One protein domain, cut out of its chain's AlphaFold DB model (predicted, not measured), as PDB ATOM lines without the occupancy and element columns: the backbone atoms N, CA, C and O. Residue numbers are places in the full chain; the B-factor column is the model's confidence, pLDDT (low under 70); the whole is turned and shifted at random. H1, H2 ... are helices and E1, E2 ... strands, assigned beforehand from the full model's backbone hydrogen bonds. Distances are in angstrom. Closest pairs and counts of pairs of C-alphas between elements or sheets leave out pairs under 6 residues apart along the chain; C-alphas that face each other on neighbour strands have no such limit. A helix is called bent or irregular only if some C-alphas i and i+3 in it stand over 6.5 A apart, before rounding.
ATOM      1  N   SER A  33     373.094 309.283 348.977       86.25
ATOM      2  CA  SER A  33     371.637 309.481 348.917       86.25
ATOM      3  C   SER A  33     371.045 309.993 350.235       86.25
ATOM      4  O   SER A  33     369.834 309.912 350.436       86.25
ATOM      5  N   ALA A  34     371.889 310.459 351.158       94.12
ATOM      6  CA  ALA A  34     371.443 311.075 352.395       94.12
ATOM      7  C   ALA A  34     370.883 312.470 352.132       94.12
ATOM      8  O   ALA A  34     371.449 313.246 351.365       94.12
ATOM      9  N   LYS A  35     369.799 312.816 352.822       96.44
ATOM     10  CA  LYS A  35     369.355 314.200 352.922       96.44
ATOM     11  C   LYS A  35     370.210 314.920 353.956       96.44
ATOM     12  O   LYS A  35     370.371 314.454 355.084       96.44
ATOM     13  N   HIS A  36     370.757 316.059 353.559       97.81
ATOM     14  CA  HIS A  36     371.587 316.881 354.427       97.81
ATOM     15  C   HIS A  36     370.711 317.734 355.350       97.81
ATOM     16  O   HIS A  36     369.693 318.282 354.925       97.81
ATOM     17  N   VAL A  37     371.111 317.819 356.616       98.06
ATOM     18  CA  VAL A  37     370.545 318.726 357.617       98.06
ATOM     19  C   VAL A  37     371.667 319.660 358.049       98.06
ATOM     20  O   VAL A  37     372.577 319.247 358.775       98.06
ATOM     21  N   ASP A  38     371.617 320.890 357.548       97.81
ATOM     22  CA  ASP A  38     372.662 321.899 357.754       97.81
ATOM     23  C   ASP A  38     372.367 322.834 358.938       97.81
ATOM     24  O   ASP A  38     373.290 323.434 359.495       97.81
ATOM     25  N   ASP A  39     371.102 322.912 359.363       97.62
ATOM     26  CA  ASP A  39     370.700 323.621 360.577       97.62
ATOM     27  C   ASP A  39     371.362 323.000 361.819       97.62
ATOM     28  O   ASP A  39     371.563 321.783 361.895       97.62
ATOM     29  N   GLU A  40     371.682 323.836 362.812       97.88
ATOM     30  CA  GLU A  40     372.222 323.360 364.089       97.88
ATOM     31  C   GLU A  40     371.230 322.404 364.765       97.88
ATOM     32  O   GLU A  40     370.066 322.739 364.994       97.88
ATOM     33  N   VAL A  41     371.710 321.213 365.126       97.88
ATOM     34  CA  VAL A  41     370.926 320.206 365.842       97.88
ATOM     35  C   VAL A  41     371.617 319.805 367.141       97.88
ATOM     36  O   VAL A  41     372.839 319.668 367.202       97.88
ATOM     37  N   SER A  42     370.825 319.559 368.183       97.25
ATOM     38  CA  SER A  42     371.331 318.935 369.405       97.25
ATOM     39  C   SER A  42     371.391 317.411 369.254       97.25
ATOM     40  O   SER A  42     370.439 316.778 368.783       97.25
ATOM     41  N   ALA A  43     372.488 316.802 369.699       96.31
ATOM     42  CA  ALA A  43     372.588 315.362 369.917       96.31
ATOM     43  C   ALA A  43     371.634 314.890 371.033       96.31
ATOM     44  O   ALA A  43     371.215 313.732 371.048       96.31
ATOM     45  N   ILE A  44     371.229 315.790 371.933       95.94
ATOM     46  CA  ILE A  44     370.272 315.510 373.000       95.94
ATOM     47  C   ILE A  44     368.857 315.685 372.443       95.94
ATOM     48  O   ILE A  44     368.368 316.801 372.289       95.94
ATOM     49  N   HIS A  45     368.215 314.568 372.089       95.81
ATOM     50  CA  HIS A  45     366.860 314.460 371.520       95.81
ATOM     51  C   HIS A  45     366.622 315.155 370.166       95.81
ATOM     52  O   HIS A  45     365.730 314.727 369.432       95.81
ATOM     53  N   GLY A  46     367.414 316.162 369.785       97.38
ATOM     54  CA  GLY A  46     367.253 316.944 368.558       97.38
ATOM     55  C   GLY A  46     367.372 316.096 367.295       97.38
ATOM     56  O   GLY A  46     366.453 316.078 366.482       97.38
ATOM     57  N   MET A  47     368.440 315.306 367.161       97.25
ATOM     58  CA  MET A  47     368.616 314.404 366.011       97.25
ATOM     59  C   MET A  47     367.450 313.417 365.858       97.25
ATOM     60  O   MET A  47     366.979 313.174 364.747       97.25
ATOM     61  N   PHE A  48     366.949 312.872 366.971       96.75
ATOM     62  CA  PHE A  48     365.815 311.948 366.953       96.75
ATOM     63  C   PHE A  48     364.505 312.650 366.580       96.75
ATOM     64  O   PHE A  48     363.726 312.122 365.787       96.75
ATOM     65  N   ALA A  49     364.265 313.852 367.109       96.94
ATOM     66  CA  ALA A  49     363.115 314.670 366.744       96.94
ATOM     67  C   ALA A  49     363.125 315.008 365.245       96.94
ATOM     68  O   ALA A  49     362.125 314.774 364.565       96.94
ATOM     69  N   THR A  50     364.270 315.442 364.711       97.38
ATOM     70  CA  THR A  50     364.449 315.700 363.277       97.38
ATOM     71  C   THR A  50     364.247 314.432 362.458       97.38
ATOM     72  O   THR A  50     363.552 314.461 361.444       97.38
ATOM     73  N   SER A  51     364.774 313.291 362.912       96.00
ATOM     74  CA  SER A  51     364.545 312.012 362.243       96.00
ATOM     75  C   SER A  51     363.059 311.657 362.172       96.00
ATOM     76  O   SER A  51     362.612 311.242 361.107       96.00
ATOM     77  N   LYS A  52     362.284 311.839 363.251       96.50
ATOM     78  CA  LYS A  52     360.829 311.602 363.243       96.50
ATOM     79  C   LYS A  52     360.097 312.549 362.291       96.50
ATOM     80  O   LYS A  52     359.252 312.102 361.524       96.50
ATOM     81  N   ALA A  53     360.446 313.837 362.308       97.31
ATOM     82  CA  ALA A  53     359.847 314.842 361.428       97.31
ATOM     83  C   ALA A  53     360.097 314.554 359.935       97.31
ATOM     84  O   ALA A  53     359.293 314.926 359.089       97.31
ATOM     85  N   ASN A  54     361.183 313.844 359.624       95.94
ATOM     86  CA  ASN A  54     361.551 313.419 358.275       95.94
ATOM     87  C   ASN A  54     361.218 311.939 358.000       95.94
ATOM     88  O   ASN A  54     361.836 311.305 357.146       95.94
ATOM     89  N   ASN A  55     360.271 311.357 358.747       95.56
ATOM     90  CA  ASN A  55     359.804 309.976 358.574       95.56
ATOM     91  C   ASN A  55     360.940 308.930 358.528       95.56
ATOM     92  O   ASN A  55     360.892 307.959 357.775       95.56
ATOM     93  N   HIS A  56     361.989 309.157 359.321       94.06
ATOM     94  CA  HIS A  56     363.175 308.308 359.411       94.06
ATOM     95  C   HIS A  56     363.881 308.043 358.068       94.06
ATOM     96  O   HIS A  56     364.465 306.976 357.870       94.06
ATOM     97  N   GLU A  57     363.878 309.016 357.149       94.19
ATOM     98  CA  GLU A  57     364.742 308.958 355.965       94.19
ATOM     99  C   GLU A  57     366.238 308.959 356.346       94.19
ATOM    100  O   GLU A  57     366.602 309.250 357.490       94.19
ATOM    101  N   LEU A  58     367.121 308.610 355.401       95.06
ATOM    102  CA  LEU A  58     368.570 308.683 355.627       95.06
ATOM    103  C   LEU A  58     368.974 310.154 355.740       95.06
ATOM    104  O   LEU A  58     368.916 310.885 354.753       95.06
ATOM    105  N   LEU A  59     369.408 310.553 356.932       97.06
ATOM    106  CA  LEU A  59     369.819 311.921 357.233       97.06
ATOM    107  C   LEU A  59     371.321 311.985 357.483       97.06
ATOM    108  O   LEU A  59     371.871 311.092 358.125       97.06
ATOM    109  N   LEU A  60     371.954 313.065 357.028       97.75
ATOM    110  CA  LEU A  60     373.313 313.458 357.386       97.75
ATOM    111  C   LEU A  60     373.276 314.845 358.038       97.75
ATOM    112  O   LEU A  60     373.041 315.848 357.369       97.75
ATOM    113  N   PHE A  61     373.506 314.890 359.345       98.12
ATOM    114  CA  PHE A  61     373.588 316.116 360.134       98.12
ATOM    115  C   PHE A  61     374.986 316.712 360.015       98.12
ATOM    116  O   PHE A  61     375.966 316.049 360.368       98.12
ATOM    117  N   ASN A  62     375.072 317.952 359.531       98.06
ATOM    118  CA  ASN A  62     376.343 318.628 359.274       98.06
ATOM    119  C   ASN A  62     376.771 319.592 360.387       98.06
ATOM    120  O   ASN A  62     377.942 319.961 360.439       98.06
ATOM    121  N   ASN A  63     375.848 319.968 361.278       98.00
ATOM    122  CA  ASN A  63     376.095 320.934 362.344       98.00
ATOM    123  C   ASN A  63     375.520 320.446 363.685       98.00
ATOM    124  O   ASN A  63     374.309 320.482 363.901       98.00
ATOM    125  N   ILE A  64     376.390 319.959 364.575       97.94
ATOM    126  CA  ILE A  64     376.001 319.350 365.854       97.94
ATOM    127  C   ILE A  64     376.461 320.237 367.003       97.94
ATOM    128  O   ILE A  64     377.663 320.402 367.218       97.94
ATOM    129  N   LYS A  65     375.501 320.748 367.775       97.06
ATOM    130  CA  LYS A  65     375.728 321.721 368.850       97.06
ATOM    131  C   LYS A  65     376.760 321.254 369.879       97.06
ATOM    132  O   LYS A  65     377.654 322.008 370.248       97.06
ATOM    133  N   GLU A  66     376.646 320.014 370.350       96.88
ATOM    134  CA  GLU A  66     377.513 319.466 371.402       96.88
ATOM    135  C   GLU A  66     378.881 318.999 370.880       96.88
ATOM    136  O   GLU A  66     379.780 318.747 371.678       96.88
ATOM    137  N   ALA A  67     379.064 318.888 369.560       96.00
ATOM    138  CA  ALA A  67     380.320 318.443 368.961       96.00
ATOM    139  C   ALA A  67     380.612 319.171 367.632       96.00
ATOM    140  O   ALA A  67     380.521 318.560 366.558       96.00
ATOM    141  N   PRO A  68     380.992 320.464 367.672       94.44
ATOM    142  CA  PRO A  68     381.322 321.229 366.473       94.44
ATOM    143  C   PRO A  68     382.360 320.523 365.587       94.44
ATOM    144  O   PRO A  68     383.299 319.894 366.078       94.44
ATOM    145  N   GLY A  69     382.175 320.601 364.267       93.88
ATOM    146  CA  GLY A  69     383.027 319.931 363.274       93.88
ATOM    147  C   GLY A  69     382.725 318.442 363.053       93.88
ATOM    148  O   GLY A  69     383.188 317.871 362.063       93.88
ATOM    149  N   HIS A  70     381.917 317.811 363.911       95.75
ATOM    150  CA  HIS A  70     381.443 316.448 363.684       95.75
ATOM    151  C   HIS A  70     380.202 316.422 362.796       95.75
ATOM    152  O   HIS A  70     379.432 317.377 362.712       95.75
ATOM    153  N   ARG A  71     379.995 315.269 362.160       96.50
ATOM    154  CA  ARG A  71     378.792 314.950 361.392       96.50
ATOM    155  C   ARG A  71     378.230 313.619 361.864       96.50
ATOM    156  O   ARG A  71     378.992 312.755 362.292       96.50
ATOM    157  N   SER A  72     376.918 313.446 361.763       96.25
ATOM    158  CA  SER A  72     376.231 312.223 362.188       96.25
ATOM    159  C   SER A  72     375.260 311.769 361.112       96.25
ATOM    160  O   SER A  72     374.527 312.591 360.568       96.25
ATOM    161  N   ALA A  73     375.252 310.474 360.788       95.69
ATOM    162  CA  ALA A  73     374.292 309.909 359.846       95.69
ATOM    163  C   ALA A  73     373.331 308.954 360.555       95.69
ATOM    164  O   ALA A  73     373.758 308.109 361.342       95.69
ATOM    165  N   LEU A  74     372.041 309.060 360.243       94.31
ATOM    166  CA  LEU A  74     370.979 308.221 360.801       94.31
ATOM    167  C   LEU A  74     370.250 307.461 359.684       94.31
ATOM    168  O   LEU A  74     370.149 307.939 358.560       94.31
ATOM    169  N   ASN A  75     369.685 306.295 360.014       92.56
ATOM    170  CA  ASN A  75     368.776 305.516 359.151       92.56
ATOM    171  C   ASN A  75     369.396 304.972 357.847       92.56
ATOM    172  O   ASN A  75     368.744 304.890 356.803       92.56
ATOM    173  N   LEU A  76     370.665 304.556 357.899       89.50
ATOM    174  CA  LEU A  76     371.351 303.977 356.741       89.50
ATOM    175  C   LEU A  76     370.802 302.596 356.343       89.50
ATOM    176  O   LEU A  76     370.610 302.312 355.162       89.50
ATOM    177  N   LEU A  77     370.544 301.731 357.324       88.56
ATOM    178  CA  LEU A  77     370.371 300.289 357.115       88.56
ATOM    179  C   LEU A  77     368.915 299.884 356.847       88.56
ATOM    180  O   LEU A  77     368.311 299.139 357.613       88.56
ATOM    181  N   THR A  78     368.343 300.353 355.738       88.38
ATOM    182  CA  THR A  78     367.043 299.852 355.259       88.38
ATOM    183  C   THR A  78     367.229 298.745 354.224       88.38
ATOM    184  O   THR A  78     368.172 298.775 353.431       88.38
ATOM    185  N   ARG A  79     366.304 297.776 354.173       88.44
ATOM    186  CA  ARG A  79     366.349 296.684 353.179       88.44
ATOM    187  C   ARG A  79     366.427 297.221 351.751       88.44
ATOM    188  O   ARG A  79     367.254 296.751 350.982       88.44
ATOM    189  N   ALA A  80     365.604 298.215 351.415       86.56
ATOM    190  CA  ALA A  80     365.589 298.816 350.083       86.56
ATOM    191  C   ALA A  80     366.955 299.414 349.710       86.56
ATOM    192  O   ALA A  80     367.447 299.172 348.610       86.56
ATOM    193  N   ARG A  81     367.605 300.127 350.641       84.94
ATOM    194  CA  ARG A  81     368.925 300.720 350.400       84.94
ATOM    195  C   ARG A  81     370.008 299.657 350.262       84.94
ATOM    196  O   ARG A  81     370.795 299.726 349.327       84.94
ATOM    197  N   LEU A  82     370.012 298.659 351.144       86.19
ATOM    198  CA  LEU A  82     370.960 297.546 351.076       86.19
ATOM    199  C   LEU A  82     370.816 296.771 349.763       86.19
ATOM    200  O   LEU A  82     371.815 296.507 349.109       86.19
ATOM    201  N   CYS A  83     369.586 296.472 349.336       88.19
ATOM    202  CA  CYS A  83     369.341 295.780 348.069       88.19
ATOM    203  C   CYS A  83     369.801 296.613 346.867       88.19
ATOM    204  O   CYS A  83     370.446 296.075 345.972       88.19
ATOM    205  N   ASN A  84     369.532 297.924 346.879       84.62
ATOM    206  CA  ASN A  84     369.985 298.838 345.833       84.62
ATOM    207  C   ASN A  84     371.518 298.882 345.735       84.62
ATOM    208  O   ASN A  84     372.062 298.736 344.647       84.62
ATOM    209  N   VAL A  85     372.221 299.029 346.865       80.56
ATOM    210  CA  VAL A  85     373.693 299.096 346.870       80.56
ATOM    211  C   VAL A  85     374.330 297.758 346.492       80.56
ATOM    212  O   VAL A  85     375.324 297.728 345.774       80.56
ATOM    213  N   LEU A  86     373.737 296.640 346.914       83.00
ATOM    214  CA  LEU A  86     374.202 295.298 346.554       83.00
ATOM    215  C   LEU A  86     373.800 294.882 345.126       83.00
ATOM    216  O   LEU A  86     374.230 293.829 344.660       83.00
ATOM    217  N   GLY A  87     372.974 295.674 344.429       85.94
ATOM    218  CA  GLY A  87     372.495 295.365 343.081       85.94
ATOM    219  C   GLY A  87     371.623 294.106 343.011       85.94
ATOM    220  O   GLY A  87     371.675 293.380 342.018       85.94
ATOM    221  N   ILE A  88     370.846 293.825 344.061       88.62
ATOM    222  CA  ILE A  88     370.000 292.629 344.166       88.62
ATOM    223  C   ILE A  88     368.515 292.979 344.256       88.62
ATOM    224  O   ILE A  88     368.127 294.047 344.729       88.62
ATOM    225  N   ALA A  89     367.671 292.030 343.856       91.12
ATOM    226  CA  ALA A  89     366.242 292.103 344.119       91.12
ATOM    227  C   ALA A  89     365.961 291.910 345.628       91.12
ATOM    228  O   ALA A  89     366.671 291.133 346.281       91.12
ATOM    229  N   PRO A  90     364.933 292.570 346.199       90.56
ATOM    230  CA  PRO A  90     364.586 292.430 347.611       90.56
ATOM    231  C   PRO A  90     364.424 290.981 348.065       90.56
ATOM    232  O   PRO A  90     364.844 290.638 349.170       90.56
ATOM    233  N   GLU A  91     363.841 290.129 347.229       91.81
ATOM    234  CA  GLU A  91     363.543 288.720 347.493       91.81
ATOM    235  C   GLU A  91     364.825 287.913 347.734       91.81
ATOM    236  O   GLU A  91     364.850 287.045 348.600       91.81
ATOM    237  N   SER A  92     365.917 288.268 347.051       92.81
ATOM    238  CA  SER A  92     367.217 287.595 347.160       92.81
ATOM    239  C   SER A  92     368.009 287.975 348.414       92.81
ATOM    240  O   SER A  92     369.033 287.357 348.696       92.81
ATOM    241  N   PHE A  93     367.571 288.984 349.178       91.38
ATOM    242  CA  PHE A  93     368.345 289.519 350.303       91.38
ATOM    243  C   PHE A  93     368.626 288.475 351.389       91.38
ATOM    244  O   PHE A  93     369.759 288.346 351.844       91.38
ATOM    245  N   LEU A  94     367.613 287.700 351.790       92.25
ATOM    246  CA  LEU A  94     367.782 286.700 352.848       92.25
ATOM    247  C   LEU A  94     368.643 285.522 352.394       92.25
ATOM    248  O   LEU A  94     369.447 285.033 353.183       92.25
ATOM    249  N   ASP A  95     368.503 285.090 351.143       92.06
ATOM    250  CA  ASP A  95     369.309 283.996 350.599       92.06
ATOM    251  C   ASP A  95     370.774 284.404 350.464       92.06
ATOM    252  O   ASP A  95     371.658 283.619 350.805       92.06
ATOM    253  N   LEU A  96     371.039 285.654 350.067       91.56
ATOM    254  CA  LEU A  96     372.389 286.210 350.062       91.56
ATOM    255  C   LEU A  96     372.998 286.219 351.471       91.56
ATOM    256  O   LEU A  96     374.126 285.764 351.645       91.56
ATOM    257  N   LEU A  97     372.257 286.692 352.480       91.88
ATOM    258  CA  LEU A  97     372.741 286.695 353.866       91.88
ATOM    259  C   LEU A  97     373.018 285.274 354.375       91.88
ATOM    260  O   LEU A  97     374.073 285.028 354.955       91.88
ATOM    261  N   ARG A  98     372.111 284.323 354.117       94.88
ATOM    262  CA  ARG A  98     372.303 282.907 354.483       94.88
ATOM    263  C   ARG A  98     373.523 282.311 353.795       94.88
ATOM    264  O   ARG A  98     374.295 281.600 354.431       94.88
ATOM    265  N   TRP A  99     373.707 282.597 352.509       94.81
ATOM    266  CA  TRP A  99     374.875 282.143 351.767       94.81
ATOM    267  C   TRP A  99     376.161 282.717 352.368       94.81
ATOM    268  O   TRP A  99     377.074 281.946 352.651       94.81
ATOM    269  N   ALA A 100     376.214 284.022 352.651       93.88
ATOM    270  CA  ALA A 100     377.388 284.667 353.239       93.88
ATOM    271  C   ALA A 100     377.737 284.099 354.626       93.88
ATOM    272  O   ALA A 100     378.903 283.833 354.904       93.88
ATOM    273  N   MET A 101     376.734 283.829 355.471       95.75
ATOM    274  CA  MET A 101     376.937 283.190 356.780       95.75
ATOM    275  C   MET A 101     377.535 281.778 356.673       95.75
ATOM    276  O   MET A 101     378.298 281.374 357.546       95.75
ATOM    277  N   ASN A 102     377.211 281.040 355.608       97.44
ATOM    278  CA  ASN A 102     377.730 279.692 355.359       97.44
ATOM    279  C   ASN A 102     379.054 279.678 354.573       97.44
ATOM    280  O   ASN A 102     379.682 278.628 354.469       97.44
TER     281      ASN A 102
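This is residues 33 to 102 of the 135 residues of an uncharacterized protein of Euryarchaeota archaeon (UniProt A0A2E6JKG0). Picture two small lobes joined by a thin stretch of chain: at one end a little three-stranded sheet, E1, E2 and E3, with helix H1 over one face; at the other end two helices, H2 and H3. H3 starts beside H2 and swings away from it at a steep angle, and its residues 97 to 102 stick out free at the far end, while residues 75 to 78 lead from the sheet to H2. The 70 printed residues have three named helices and three named strands, in the order E1, H1, E2, E3, H2, H3; the sheet runs E1, E2, E3 and is mixed, and the class is mixed, helices and strands. The whole is loose, with a radius of gyration of the C-alphas of 15.6 A, and elongated, spanning 43 by 22 by 19 A.

Begin at E1, residues 35 to 37, an edge strand of the sheet. Beside it look for E2, residues 59 to 61, the inner strand, parallel to E1 with 28 degrees between their directions; N 37 and O 60 are 2.9 A apart, within hydrogen-bond range, and so are N 60 and O 35, at 2.9 A. Between these two strands along the chain comes H1, residues 46 to 53, and E1, H1 and E2 form a strand-helix-strand unit, two parallel neighbour strands with a helix between them, whose crossover is right-handed. H1 is on the sheet at a height over the sheet of 9.3 A and lies over E2, where the closest C-alphas are those of Ser 51 and Leu 59, 7.3 A apart. On the local plane its line and that of E2 stand at 29 degrees, only just along the strands. On the other side of E2 is E3, residues 72 to 74, the second edge strand. E2 and E3 are a hairpin, antiparallel at 162 degrees; look at N 61 and O 72, 2.8 A apart, and N 74 and O 59, 2.9 A apart, both within hydrogen-bond range. Farther on, H2, residues 79 to 86, is not on the sheet, and it is apart from H1. H3, residues 90 to 102, is not on the sheet either, and it touches H2 with its residues 90 to 93 alone. The closest C-alphas of H2 and H3 are those of Cys 83 and Pro 90, 5.8 A apart. Their lines stand at a steep tilt of 68 degrees, only just short of about perpendicular, and they run the same way. In H1 and H2 every O i to N i+4 pair is within hydrogen-bond range; in H3 it is 7 of 9.

Find C-alpha 35 at (369.355, 314.200, 352.922), where E1 begins; it covers 6.6 A to C-alpha 37. H1 runs 10.5 A from C-alpha 46 at (367.253, 316.944, 368.558) to C-alpha 53. E2 is 6.3 A long from C-alpha 59 to C-alpha 61, and E3 6.7 A from C-alpha 72 to C-alpha 74. H2 measures 10.4 A from C-alpha 79 to C-alpha 86. H3, the longest helix, runs 19.9 A from C-alpha 90 to C-alpha 102 at (377.730, 279.692, 355.359); it is irregular, with C-alphas 91 and 94 7.1 A apart where a regular helix has about 5 A.

The two C-alphas farthest apart are those of Glu 40 and Asn 102, at 44.9 A. The printed part runs from residue 33 to residue 102 and has no cut. The links H1 to E2, E3 to H2 and H2 to H3 are tight, those from E1 to H1 and from E2 to E3 are short, and no link is long. The mean pLDDT of the printed part is 93.7, that of H2 is 85, and no printed residue is under 70.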